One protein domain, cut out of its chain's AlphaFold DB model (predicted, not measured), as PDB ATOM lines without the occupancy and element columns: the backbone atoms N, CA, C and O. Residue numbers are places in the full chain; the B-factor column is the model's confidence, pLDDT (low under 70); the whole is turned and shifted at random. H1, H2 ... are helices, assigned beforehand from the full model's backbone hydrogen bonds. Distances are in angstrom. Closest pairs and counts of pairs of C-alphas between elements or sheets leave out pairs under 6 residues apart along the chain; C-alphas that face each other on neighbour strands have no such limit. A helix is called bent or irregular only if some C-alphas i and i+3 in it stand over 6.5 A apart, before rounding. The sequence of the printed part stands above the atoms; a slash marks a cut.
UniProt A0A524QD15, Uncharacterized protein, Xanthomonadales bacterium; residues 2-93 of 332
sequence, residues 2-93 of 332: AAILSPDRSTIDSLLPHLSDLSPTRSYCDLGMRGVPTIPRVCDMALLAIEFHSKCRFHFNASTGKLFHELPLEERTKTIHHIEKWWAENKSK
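This is residues 2 to 93 of the 332 residues of an uncharacterized protein of Xanthomonadales bacterium (UniProt A0A524QD15). Long H4 packs over the helical hairpin of H2 and H3 in a small three-helix bundle; short H1 lies on the side away from H4, and residues 21 to 41 loop out past one end. The 92 printed residues include four named helices, H1 to H4, and no named strand: all helix, though helices hold 45 residues, under half. It is compact, radius of gyration of the C-alphas 13.3 A, spanning 42 by 32 by 23 A.

H4, residues 73 to 90, touches H2, residues 11 to 20, with residues 80 to 84 alone; the closest C-alphas, Leu 19 and Ile 80, are 6.6 A apart, at a shallow tilt of 16 degrees, opposite ways. H2 touches H3, residues 42 to 54, opposite ways at 32 degrees, shallow but only just; the closest C-alphas, Leu 19 and Cys 43, are 4.2 A apart. H3 and H4 are near each other. H1, residues 2 to 5, is close to but not clearly touching H3, closest C-alphas Ile 4 and Ala 49, 7.2 A. Every O i to N i+4 pair is within hydrogen-bond range in H3 and H4; H2 has 2 of 6, and 4 of 7 O i to N i+3.

H4 runs 25.5 A, from C-alpha 73 (-7.017, 127.793, -23.239) to C-alpha 90 (-30.557, 121.220, -30.369). H3 measures 18.1 A, H2 16.7 A, H1 5.6 A. H2 is only just irregular: C-alphas 14 and 17 are 6.8 A apart.

The farthest C-alphas, Gly 35 and Ser 92, are 41.8 A apart. The printed part has no cut. Links H2 to H3 and H3 to H4 are long. pLDDT is under 70 at residues 2 to 7, 29 to 36 and 63.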
ATOM      1  N   ALA A   2     -17.910 124.293 -51.312       47.25
ATOM      2  CA  ALA A   2     -19.347 124.174 -51.624       47.25
ATOM      3  C   ALA A   2     -20.189 123.429 -50.558       47.25
ATOM      4  O   ALA A   2     -21.281 123.878 -50.239       47.25
ATOM      5  N   ALA A   3     -19.664 122.363 -49.940       56.69
ATOM      6  CA  ALA A   3     -20.368 121.630 -48.877       56.69
ATOM      7  C   ALA A   3     -20.527 122.425 -47.561       56.69
ATOM      8  O   ALA A   3     -21.519 122.261 -46.865       56.69
ATOM      9  N   ILE A   4     -19.594 123.338 -47.252       56.66
ATOM     10  CA  ILE A   4     -19.582 124.149 -46.015       56.66
ATOM     11  C   ILE A   4     -20.588 125.311 -46.092       56.66
ATOM     12  O   ILE A   4     -20.909 125.931 -45.094       56.66
ATOM     13  N   LEU A   5     -21.114 125.631 -47.276       60.22
ATOM     14  CA  LEU A   5     -22.146 126.663 -47.433       60.22
ATOM     15  C   LEU A   5     -23.546 126.068 -47.628       60.22
ATOM     16  O   LEU A   5     -24.490 126.807 -47.911       60.22
ATOM     17  N   SER A   6     -23.688 124.750 -47.460       69.25
ATOM     18  CA  SER A   6     -24.995 124.098 -47.421       69.25
ATOM     19  C   SER A   6     -25.847 124.691 -46.288       69.25
ATOM     20  O   SER A   6     -25.329 124.948 -45.202       69.25
ATOM     21  N   PRO A   7     -27.159 124.900 -46.471       69.19
ATOM     22  CA  PRO A   7     -28.034 125.279 -45.364       69.19
ATOM     23  C   PRO A   7     -28.196 124.158 -44.319       69.19
ATOM     24  O   PRO A   7     -28.774 124.402 -43.261       69.19
ATOM     25  N   ASP A   8     -27.694 122.949 -44.594       84.62
ATOM     26  CA  ASP A   8     -27.790 121.802 -43.698       84.62
ATOM     27  C   ASP A   8     -26.980 121.996 -42.406       84.62
ATOM     28  O   ASP A   8     -25.774 122.255 -42.415       84.62
ATOM     29  N   ARG A   9     -27.661 121.830 -41.269       90.12
ATOM     30  CA  ARG A   9     -27.060 121.917 -39.936       90.12
ATOM     31  C   ARG A   9     -26.310 120.651 -39.538       90.12
ATOM     32  O   ARG A   9     -25.481 120.743 -38.640       90.12
ATOM     33  N   SER A  10     -26.518 119.518 -40.215       91.31
ATOM     34  CA  SER A  10     -25.763 118.277 -39.965       91.31
ATOM     35  C   SER A  10     -24.250 118.460 -40.158       91.31
ATOM     36  O   SER A  10     -23.446 117.786 -39.520       91.31
ATOM     37  N   THR A  11     -23.845 119.459 -40.956       93.25
ATOM     38  CA  THR A  11     -22.432 119.819 -41.148       93.25
ATOM     39  C   THR A  11     -21.747 120.188 -39.825       93.25
ATOM     40  O   THR A  11     -20.541 119.983 -39.695       93.25
ATOM     41  N   ILE A  12     -22.493 120.643 -38.807       95.75
ATOM     42  CA  ILE A  12     -21.952 120.944 -37.472       95.75
ATOM     43  C   ILE A  12     -21.297 119.709 -36.833       95.75
ATOM     44  O   ILE A  12     -20.229 119.863 -36.244       95.75
ATOM     45  N   ASP A  13     -21.837 118.496 -37.021       96.12
ATOM     46  CA  ASP A  13     -21.231 117.261 -36.487       96.12
ATOM     47  C   ASP A  13     -19.787 117.080 -36.983       96.12
ATOM     48  O   ASP A  13     -18.894 116.723 -36.217       96.12
ATOM     49  N   SER A  14     -19.540 117.395 -38.259       95.56
ATOM     50  CA  SER A  14     -18.202 117.313 -38.855       95.56
ATOM     51  C   SER A  14     -17.264 118.447 -38.428       95.56
ATOM     52  O   SER A  14     -16.050 118.300 -38.524       95.56
ATOM     53  N   LEU A  15     -17.806 119.575 -37.953       96.62
ATOM     54  CA  LEU A  15     -17.034 120.763 -37.582       96.62
ATOM     55  C   LEU A  15     -16.581 120.751 -36.117       96.62
ATOM     56  O   LEU A  15     -15.541 121.333 -35.812       96.62
ATOM     57  N   LEU A  16     -17.321 120.091 -35.215       97.62
ATOM     58  CA  LEU A  16     -17.002 120.058 -33.780       97.62
ATOM     59  C   LEU A  16     -15.563 119.598 -33.473       97.62
ATOM     60  O   LEU A  16     -14.882 120.310 -32.731       97.62
ATOM     61  N   PRO A  17     -15.032 118.508 -34.073       97.75
ATOM     62  CA  PRO A  17     -13.665 118.061 -33.786       97.75
ATOM     63  C   PRO A  17     -12.588 119.100 -34.136       97.75
ATOM     64  O   PRO A  17     -11.495 119.082 -33.571       97.75
ATOM     65  N   HIS A  18     -12.889 120.024 -35.051       97.62
ATOM     66  CA  HIS A  18     -11.958 121.049 -35.518       97.62
ATOM     67  C   HIS A  18     -11.878 122.275 -34.601       97.62
ATOM     68  O   HIS A  18     -10.976 123.096 -34.766       97.62
ATOM     69  N   LEU A  19     -12.758 122.406 -33.601       97.38
ATOM     70  CA  LEU A  19     -12.717 123.526 -32.655       97.38
ATOM     71  C   LEU A  19     -11.453 123.543 -31.773       97.38
ATOM     72  O   LEU A  19     -11.093 124.593 -31.244       97.38
ATOM     73  N   SER A  20     -10.755 122.412 -31.649       97.00
ATOM     74  CA  SER A  20      -9.485 122.302 -30.915       97.00
ATOM     75  C   SER A  20      -8.242 122.440 -31.808       97.00
ATOM     76  O   SER A  20      -7.122 122.445 -31.300       97.00
ATOM     77  N   ASP A  21      -8.409 122.550 -33.131       96.94
ATOM     78  CA  ASP A  21      -7.301 122.568 -34.089       96.94
ATOM     79  C   ASP A  21      -6.708 123.981 -34.249       96.94
ATOM     80  O   ASP A  21      -7.296 124.879 -34.859       96.94
ATOM     81  N   LEU A  22      -5.505 124.174 -33.700       95.56
ATOM     82  CA  LEU A  22      -4.754 125.434 -33.751       95.56
ATOM     83  C   LEU A  22      -3.836 125.552 -34.980       95.56
ATOM     84  O   LEU A  22      -3.041 126.497 -35.072       95.56
ATOM     85  N   SER A  23      -3.902 124.611 -35.924       95.19
ATOM     86  CA  SER A  23      -3.104 124.684 -37.146       95.19
ATOM     87  C   SER A  23      -3.478 125.925 -37.975       95.19
ATOM     88  O   SER A  23      -4.631 126.376 -37.970       95.19
ATOM     89  N   PRO A  24      -2.495 126.571 -38.629       91.06
ATOM     90  CA  PRO A  24      -2.760 127.739 -39.459       91.06
ATOM     91  C   PRO A  24      -3.605 127.354 -40.673       91.06
ATOM     92  O   PRO A  24      -3.368 126.332 -41.318       91.06
ATOM     93  N   THR A  25      -4.546 128.220 -41.040       86.81
ATOM     94  CA  THR A  25      -5.171 128.125 -42.361       86.81
ATOM     95  C   THR A  25      -4.209 128.631 -43.437       86.81
ATOM     96  O   THR A  25      -3.256 129.360 -43.165       86.81
ATOM     97  N   ARG A  26      -4.463 128.267 -44.699       81.81
ATOM     98  CA  ARG A  26      -3.705 128.788 -45.855       81.81
ATOM     99  C   ARG A  26      -4.151 130.191 -46.286       81.81
ATOM    100  O   ARG A  26      -3.755 130.651 -47.350       81.81
ATOM    101  N   SER A  27      -5.051 130.825 -45.534       73.31
ATOM    102  CA  SER A  27      -5.705 132.077 -45.912       73.31
ATOM    103  C   SER A  27      -5.303 133.200 -44.967       73.31
ATOM    104  O   SER A  27      -5.206 133.005 -43.760       73.31
ATOM    105  N   TYR A  28      -5.102 134.388 -45.527       70.00
ATOM    106  CA  TYR A  28      -4.946 135.616 -44.759       70.00
ATOM    107  C   TYR A  28      -6.310 136.284 -44.634       70.00
ATOM    108  O   TYR A  28      -7.068 136.326 -45.605       70.00
ATOM    109  N   CYS A  29      -6.619 136.815 -43.454       64.44
ATOM    110  CA  CYS A  29      -7.769 137.685 -43.275       64.44
ATOM    111  C   CYS A  29      -7.271 139.063 -42.846       64.44
ATOM    112  O   CYS A  29      -6.603 139.206 -41.817       64.44
ATOM    113  N   ASP A  30      -7.587 140.076 -43.650       64.38
ATOM    114  CA  ASP A  30      -7.423 141.459 -43.229       64.38
ATOM    115  C   ASP A  30      -8.596 141.829 -42.318       64.38
ATOM    116  O   ASP A  30      -9.655 142.296 -42.745       64.38
ATOM    117  N   LEU A  31      -8.432 141.533 -41.032       60.31
ATOM    118  CA  LEU A  31      -9.309 142.039 -39.990       60.31
ATOM    119  C   LEU A  31      -8.868 143.480 -39.726       60.31
ATOM    120  O   LEU A  31      -8.096 143.729 -38.799       60.31
ATOM    121  N   GLY A  32      -9.340 144.414 -40.562       50.19
ATOM    122  CA  GLY A  32      -8.913 145.823 -40.653       50.19
ATOM    123  C   GLY A  32      -8.916 146.661 -39.359       50.19
ATOM    124  O   GLY A  32      -8.610 147.846 -39.390       50.19
ATOM    125  N   MET A  33      -9.220 146.058 -38.209       55.34
ATOM    126  CA  MET A  33      -9.062 146.616 -36.865       55.34
ATOM    127  C   MET A  33      -7.606 146.615 -36.365       55.34
ATOM    128  O   MET A  33      -7.290 147.381 -35.458       55.34
ATOM    129  N   ARG A  34      -6.720 145.754 -36.897       56.16
ATOM    130  CA  ARG A  34      -5.353 145.575 -36.349       56.16
ATOM    131  C   ARG A  34      -4.216 146.081 -37.234       56.16
ATOM    132  O   ARG A  34      -3.078 146.095 -36.776       56.16
ATOM    133  N   GLY A  35      -4.485 146.465 -38.484       61.25
ATOM    134  CA  GLY A  35      -3.454 146.919 -39.430       61.25
ATOM    135  C   GLY A  35      -2.377 145.873 -39.767       61.25
ATOM    136  O   GLY A  35      -1.429 146.182 -40.484       61.25
ATOM    137  N   VAL A  36      -2.514 144.642 -39.262       65.94
ATOM    138  CA  VAL A  36      -1.626 143.505 -39.511       65.94
ATOM    139  C   VAL A  36      -2.496 142.332 -39.967       65.94
ATOM    140  O   VAL A  36      -3.424 141.959 -39.238       65.94
ATOM    141  N   PRO A  37      -2.212 141.729 -41.136       71.75
ATOM    142  CA  PRO A  37      -2.916 140.540 -41.594       71.75
ATOM    143  C   PRO A  37      -2.835 139.439 -40.537       71.75
ATOM    144  O   PRO A  37      -1.748 138.996 -40.165       71.75
ATOM    145  N   THR A  38      -3.988 139.001 -40.037       77.88
ATOM    146  CA  THR A  38      -4.056 137.899 -39.075       77.88
ATOM    147  C   THR A  38      -4.328 136.618 -39.852       77.88
ATOM    148  O   THR A  38      -5.170 136.603 -40.750       77.88
ATOM    149  N   ILE A  39      -3.600 135.544 -39.543       85.31
ATOM    150  CA  ILE A  39      -3.830 134.223 -40.141       85.31
ATOM    151  C   ILE A  39      -4.825 133.483 -39.239       85.31
ATOM    152  O   ILE A  39      -4.437 133.102 -38.129       85.31
ATOM    153  N   PRO A  40      -6.084 133.267 -39.668       89.62
ATOM    154  CA  PRO A  40      -7.027 132.462 -38.903       89.62
ATOM    155  C   PRO A  40      -6.502 131.034 -38.741       89.62
ATOM    156  O   PRO A  40      -5.811 130.500 -39.620       89.62
ATOM    157  N   ARG A  41      -6.846 130.399 -37.625       93.94
ATOM    158  CA  ARG A  41      -6.606 128.975 -37.369       93.94
ATOM    159  C   ARG A  41      -7.811 128.146 -37.788       93.94
ATOM    160  O   ARG A  41      -8.900 128.680 -38.005       93.94
ATOM    161  N   VAL A  42      -7.617 126.836 -37.914       95.19
ATOM    162  CA  VAL A  42      -8.700 125.911 -38.278       95.19
ATOM    163  C   VAL A  42      -9.881 126.032 -37.306       95.19
ATOM    164  O   VAL A  42     -11.022 126.107 -37.761       95.19
ATOM    165  N   CYS A  43      -9.626 126.176 -36.004       96.06
ATOM    166  CA  CYS A  43     -10.677 126.375 -35.007       96.06
ATOM    167  C   CYS A  43     -11.496 127.664 -35.191       96.06
ATOM    168  O   CYS A  43     -12.702 127.644 -34.950       96.06
ATOM    169  N   ASP A  44     -10.894 128.763 -35.664       94.50
ATOM    170  CA  ASP A  44     -11.625 130.008 -35.943       94.50
ATOM    171  C   ASP A  44     -12.615 129.805 -37.093       94.50
ATOM    172  O   ASP A  44     -13.764 130.247 -37.034       94.50
ATOM    173  N   MET A  45     -12.172 129.100 -38.139       93.81
ATOM    174  CA  MET A  45     -13.003 128.789 -39.300       93.81
ATOM    175  C   MET A  45     -14.111 127.797 -38.946       93.81
ATOM    176  O   MET A  45     -15.243 127.968 -39.397       93.81
ATOM    177  N   ALA A  46     -13.800 126.791 -38.123       95.62
ATOM    178  CA  ALA A  46     -14.777 125.831 -37.625       95.62
ATOM    179  C   ALA A  46     -15.863 126.533 -36.802       95.62
ATOM    180  O   ALA A  46     -17.048 126.346 -37.076       95.62
ATOM    181  N   LEU A  47     -15.474 127.406 -35.866       96.06
ATOM    182  CA  LEU A  47     -16.417 128.196 -35.083       96.06
ATOM    183  C   LEU A  47     -17.290 129.079 -35.983       96.06
ATOM    184  O   LEU A  47     -18.512 129.041 -35.865       96.06
ATOM    185  N   LEU A  48     -16.692 129.838 -36.909       93.19
ATOM    186  CA  LEU A  48     -17.444 130.716 -37.808       93.19
ATOM    187  C   LEU A  48     -18.458 129.935 -38.659       93.19
ATOM    188  O   LEU A  48     -19.586 130.392 -38.849       93.19
ATOM    189  N   ALA A  49     -18.076 128.753 -39.155       94.25
ATOM    190  CA  ALA A  49     -18.977 127.877 -39.897       94.25
ATOM    191  C   ALA A  49     -20.110 127.351 -39.000       94.25
ATOM    192  O   ALA A  49     -21.278 127.431 -39.382       94.25
ATOM    193  N   ILE A  50     -19.803 126.903 -37.778       95.88
ATOM    194  CA  ILE A  50     -20.821 126.486 -36.801       95.88
ATOM    195  C   ILE A  50     -21.804 127.629 -36.526       95.88
ATOM    196  O   ILE A  50     -23.015 127.414 -36.585       95.88
ATOM    197  N   GLU A  51     -21.327 128.852 -36.288       95.50
ATOM    198  CA  GLU A  51     -22.172 130.035 -36.070       95.50
ATOM    199  C   GLU A  51     -23.027 130.374 -37.304       95.50
ATOM    200  O   GLU A  51     -24.209 130.723 -37.191       95.50
ATOM    201  N   PHE A  52     -22.472 130.205 -38.507       93.69
ATOM    202  CA  PHE A  52     -23.201 130.392 -39.759       93.69
ATOM    203  C   PHE A  52     -24.346 129.387 -39.931       93.69
ATOM    204  O   PHE A  52     -25.455 129.803 -40.286       93.69
ATOM    205  N   HIS A  53     -24.118 128.093 -39.685       93.81
ATOM    206  CA  HIS A  53     -25.149 127.058 -39.840       93.81
ATOM    207  C   HIS A  53     -26.171 127.082 -38.699       93.81
ATOM    208  O   HIS A  53     -27.372 126.968 -38.936       93.81
ATOM    209  N   SER A  54     -25.716 127.278 -37.460       95.06
ATOM    210  CA  SER A  54     -26.588 127.348 -36.278       95.06
ATOM    211  C   SER A  54     -27.409 128.634 -36.203       95.06
ATOM    212  O   SER A  54     -28.404 128.669 -35.481       95.06
ATOM    213  N   LYS A  55     -26.982 129.696 -36.905       95.31
ATOM    214  CA  LYS A  55     -27.484 131.072 -36.729       95.31
ATOM    215  C   LYS A  55     -27.370 131.556 -35.279       95.31
ATOM    216  O   LYS A  55     -28.110 132.445 -34.863       95.31
ATOM    217  N   CYS A  56     -26.431 130.986 -34.532       96.69
ATOM    218  CA  CYS A  56     -26.127 131.315 -33.150       96.69
ATOM    219  C   CYS A  56     -24.732 131.937 -33.062       96.69
ATOM    220  O   CYS A  56     -23.884 131.688 -33.914       96.69
ATOM    221  N   ARG A  57     -24.496 132.748 -32.031       95.44
ATOM    222  CA  ARG A  57     -23.162 133.233 -31.671       95.44
ATOM    223  C   ARG A  57     -22.760 132.597 -30.348       95.44
ATOM    224  O   ARG A  57     -23.514 132.652 -29.374       95.44
ATOM    225  N   PHE A  58     -21.585 131.987 -30.336       95.12
ATOM    226  CA  PHE A  58     -20.999 131.340 -29.162       95.12
ATOM    227  C   PHE A  58     -19.795 132.117 -28.651       95.12
ATOM    228  O   PHE A  58     -19.530 132.107 -27.453       95.12
ATOM    229  N   HIS A  59     -19.107 132.835 -29.541       88.56
ATOM    230  CA  HIS A  59     -18.036 133.736 -29.159       88.56
ATOM    231  C   HIS A  59     -18.021 134.972 -30.059       88.56
ATOM    232  O   HIS A  59     -17.841 134.883 -31.272       88.56
ATOM    233  N   PHE A  60     -18.173 136.149 -29.451       79.81
ATOM    234  CA  PHE A  60     -18.031 137.415 -30.151       79.81
ATOM    235  C   PHE A  60     -17.329 138.447 -29.269       79.81
ATOM    236  O   PHE A  60     -17.877 138.949 -28.296       79.81
ATOM    237  N   ASN A  61     -16.094 138.801 -29.624       77.06
ATOM    238  CA  ASN A  61     -15.344 139.827 -28.911       77.06
ATOM    239  C   ASN A  61     -15.266 141.120 -29.734       77.06
ATOM    240  O   ASN A  61     -14.258 141.404 -30.381       77.06
ATOM    241  N   ALA A  62     -16.340 141.914 -29.696       70.00
ATOM    242  CA  ALA A  62     -16.402 143.201 -30.399       70.00
ATOM    243  C   ALA A  62     -15.326 144.199 -29.939       70.00
ATOM    244  O   ALA A  62     -14.876 145.014 -30.738       70.00
ATOM    245  N   SER A  63     -14.917 144.154 -28.667       69.38
ATOM    246  CA  SER A  63     -14.026 145.165 -28.086       69.38
ATOM    247  C   SER A  63     -12.555 144.961 -28.444       69.38
ATOM    248  O   SER A  63     -11.835 145.937 -28.619       69.38
ATOM    249  N   THR A  64     -12.096 143.714 -28.567       77.06
ATOM    250  CA  THR A  64     -10.685 143.406 -28.878       77.06
ATOM    251  C   THR A  64     -10.482 142.829 -30.278       77.06
ATOM    252  O   THR A  64      -9.343 142.695 -30.735       77.06
ATOM    253  N   GLY A  65     -11.571 142.437 -30.950       79.50
ATOM    254  CA  GLY A  65     -11.516 141.737 -32.232       79.50
ATOM    255  C   GLY A  65     -10.700 140.445 -32.163       79.50
ATOM    256  O   GLY A  65     -10.128 140.045 -33.173       79.50
ATOM    257  N   LYS A  66     -10.556 139.852 -30.969       86.94
ATOM    258  CA  LYS A  66      -9.810 138.609 -30.789       86.94
ATOM    259  C   LYS A  66     -10.488 137.469 -31.529       86.94
ATOM    260  O   LYS A  66     -11.704 137.307 -31.442       86.94
ATOM    261  N   LEU A  67      -9.677 136.690 -32.229       90.25
ATOM    262  CA  LEU A  67     -10.090 135.422 -32.806       90.25
ATOM    263  C   LEU A  67     -10.183 134.349 -31.720       90.25
ATOM    264  O   LEU A  67      -9.582 134.463 -30.649       90.25
ATOM    265  N   PHE A  68     -10.931 133.288 -32.007       93.94
ATOM    266  CA  PHE A  68     -11.198 132.223 -31.051       93.94
ATOM    267  C   PHE A  68      -9.910 131.557 -30.562       93.94
ATOM    268  O   PHE A  68      -9.744 131.330 -29.363       93.94
ATOM    269  N   HIS A  69      -8.946 131.330 -31.457       94.56
ATOM    270  CA  HIS A  69      -7.645 130.770 -31.100       94.56
ATOM    271  C   HIS A  69      -6.821 131.664 -30.158       94.56
ATOM    272  O   HIS A  69      -5.951 131.144 -29.462       94.56
ATOM    273  N   GLU A  70      -7.076 132.975 -30.108       93.00
ATOM    274  CA  GLU A  70      -6.336 133.933 -29.274       93.00
ATOM    275  C   GLU A  70      -6.831 133.978 -27.821       93.00
ATOM    276  O   GLU A  70      -6.226 134.642 -26.975       93.00
ATOM    277  N   LEU A  71      -7.941 133.303 -27.511       92.69
ATOM    278  CA  LEU A  71      -8.451 133.232 -26.146       92.69
ATOM    279  C   LEU A  71      -7.551 132.362 -25.255       92.69
ATOM    280  O   LEU A  71      -6.886 131.442 -25.745       92.69
ATOM    281  N   PRO A  72      -7.540 132.584 -23.932       95.06
ATOM    282  CA  PRO A  72      -6.949 131.639 -22.992       95.06
ATOM    283  C   PRO A  72      -7.486 130.217 -23.211       95.06
ATOM    284  O   PRO A  72      -8.661 130.033 -23.530       95.06
ATOM    285  N   LEU A  73      -6.636 129.198 -23.026       95.62
ATOM    286  CA  LEU A  73      -7.017 127.793 -23.239       95.62
ATOM    287  C   LEU A  73      -8.285 127.417 -22.461       95.62
ATOM    288  O   LEU A  73      -9.165 126.773 -23.018       95.62
ATOM    289  N   GLU A  74      -8.398 127.866 -21.211       96.69
ATOM    290  CA  GLU A  74      -9.566 127.615 -20.366       96.69
ATOM    291  C   GLU A  74     -10.865 128.176 -20.971       96.69
ATOM    292  O   GLU A  74     -11.882 127.482 -21.005       96.69
ATOM    293  N   GLU A  75     -10.836 129.408 -21.490       94.69
ATOM    294  CA  GLU A  75     -11.995 130.041 -22.134       94.69
ATOM    295  C   GLU A  75     -12.378 129.332 -23.438       94.69
ATOM    296  O   GLU A  75     -13.567 129.112 -23.692       94.69
ATOM    297  N   ARG A  76     -11.384 128.910 -24.239       95.69
ATOM    298  CA  ARG A  76     -11.643 128.097 -25.438       95.69
ATOM    299  C   ARG A  76     -12.319 126.791 -25.057       95.69
ATOM    300  O   ARG A  76     -13.399 126.521 -25.562       95.69
ATOM    301  N   THR A  77     -11.750 126.027 -24.127       97.19
ATOM    302  CA  THR A  77     -12.309 124.737 -23.695       97.19
ATOM    303  C   THR A  77     -13.739 124.881 -23.169       97.19
ATOM    304  O   THR A  77     -14.604 124.090 -23.540       97.19
ATOM    305  N   LYS A  78     -14.025 125.923 -22.375       96.62
ATOM    306  CA  LYS A  78     -15.391 126.237 -21.917       96.62
ATOM    307  C   LYS A  78     -16.346 126.496 -23.083       96.62
ATOM    308  O   LYS A  78     -17.461 125.981 -23.084       96.62
ATOM    309  N   THR A  79     -15.903 127.259 -24.078       96.25
ATOM    310  CA  THR A  79     -16.700 127.561 -25.276       96.25
ATOM    311  C   THR A  79     -16.956 126.304 -26.109       96.25
ATOM    312  O   THR A  79     -18.093 126.074 -26.506       96.25
ATOM    313  N   ILE A  80     -15.938 125.461 -26.325       98.00
ATOM    314  CA  ILE A  80     -16.071 124.184 -27.051       98.00
ATOM    315  C   ILE A  80     -17.103 123.297 -26.361       98.00
ATOM    316  O   ILE A  80     -18.076 122.892 -26.991       98.00
ATOM    317  N   HIS A  81     -16.946 123.081 -25.054       98.12
ATOM    318  CA  HIS A  81     -17.868 122.256 -24.281       98.12
ATOM    319  C   HIS A  81     -19.307 122.791 -24.326       98.12
ATOM    320  O   HIS A  81     -20.265 122.028 -24.450       98.12
ATOM    321  N   HIS A  82     -19.469 124.116 -24.258       97.75
ATOM    322  CA  HIS A  82     -20.775 124.760 -24.384       97.75
ATOM    323  C   HIS A  82     -21.410 124.519 -25.762       97.75
ATOM    324  O   HIS A  82     -22.590 124.178 -25.833       97.75
ATOM    325  N   ILE A  83     -20.638 124.631 -26.848       98.06
ATOM    326  CA  ILE A  83     -21.112 124.356 -28.214       98.06
ATOM    327  C   ILE A  83     -21.504 122.884 -28.370       98.06
ATOM    328  O   ILE A  83     -22.575 122.596 -28.904       98.06
ATOM    329  N   GLU A  84     -20.671 121.955 -27.896       98.12
ATOM    330  CA  GLU A  84     -20.940 120.513 -27.955       98.12
ATOM    331  C   GLU A  84     -22.235 120.160 -27.220       98.12
ATOM    332  O   GLU A  84     -23.106 119.483 -27.774       98.12
ATOM    333  N   LYS A  85     -22.396 120.678 -25.995       98.31
ATOM    334  CA  LYS A  85     -23.607 120.488 -25.197       98.31
ATOM    335  C   LYS A  85     -24.831 121.077 -25.896       98.31
ATOM    336  O   LYS A  85     -25.835 120.385 -26.060       98.31
ATOM    337  N   TRP A  86     -24.742 122.330 -26.345       98.25
ATOM    338  CA  TRP A  86     -25.831 122.983 -27.067       98.25
ATOM    339  C   TRP A  86     -26.216 122.188 -28.317       98.25
ATOM    340  O   TRP A  86     -27.401 121.974 -28.574       98.25
ATOM    341  N   TRP A  87     -25.244 121.698 -29.085       98.06
ATOM    342  CA  TRP A  87     -25.522 120.938 -30.298       98.06
ATOM    343  C   TRP A  87     -26.203 119.603 -29.994       98.06
ATOM    344  O   TRP A  87     -27.216 119.285 -30.620       98.06
ATOM    345  N   ALA A  88     -25.735 118.866 -28.983       98.00
ATOM    346  CA  ALA A  88     -26.368 117.621 -28.549       98.00
ATOM    347  C   ALA A  88     -27.859 117.808 -28.203       98.00
ATOM    348  O   ALA A  88     -28.686 116.964 -28.551       98.00
ATOM    349  N   GLU A  89     -28.210 118.938 -27.587       97.94
ATOM    350  CA  GLU A  89     -29.578 119.276 -27.173       97.94
ATOM    351  C   GLU A  89     -30.452 119.883 -28.289       97.94
ATOM    352  O   GLU A  89     -31.679 119.940 -28.146       97.94
ATOM    353  N   ASN A  90     -29.853 120.395 -29.372       97.75
ATOM    354  CA  ASN A  90     -30.557 121.220 -30.369       97.75
ATOM    355  C   ASN A  90     -30.384 120.756 -31.825       97.75
ATOM    356  O   ASN A  90     -30.968 121.374 -32.721       97.75
ATOM    357  N   LYS A  91     -29.626 119.683 -32.093       96.44
ATOM    358  CA  LYS A  91     -29.382 119.192 -33.463       96.44
ATOM    359  C   LYS A  91     -30.636 118.742 -34.209       96.44
ATOM    360  O   LYS A  91     -30.713 118.912 -35.420       96.44
ATOM    361  N   SER A  92     -31.623 118.209 -33.491       95.44
ATOM    362  CA  SER A  92     -32.914 117.774 -34.042       95.44
ATOM    363  C   SER A  92     -34.006 118.847 -33.981       95.44
ATOM    364  O   SER A  92     -35.094 118.630 -34.505       95.44
ATOM    365  N   LYS A  93     -33.739 119.989 -33.335       95.50
ATOM    366  CA  LYS A  93     -34.694 121.097 -33.198       95.50
ATOM    367  C   LYS A  93     -34.615 122.039 -34.391       95.50
ATOM    368  O   LYS A  93     -33.607 122.072 -35.101       95.50
TER     369      LYS A  93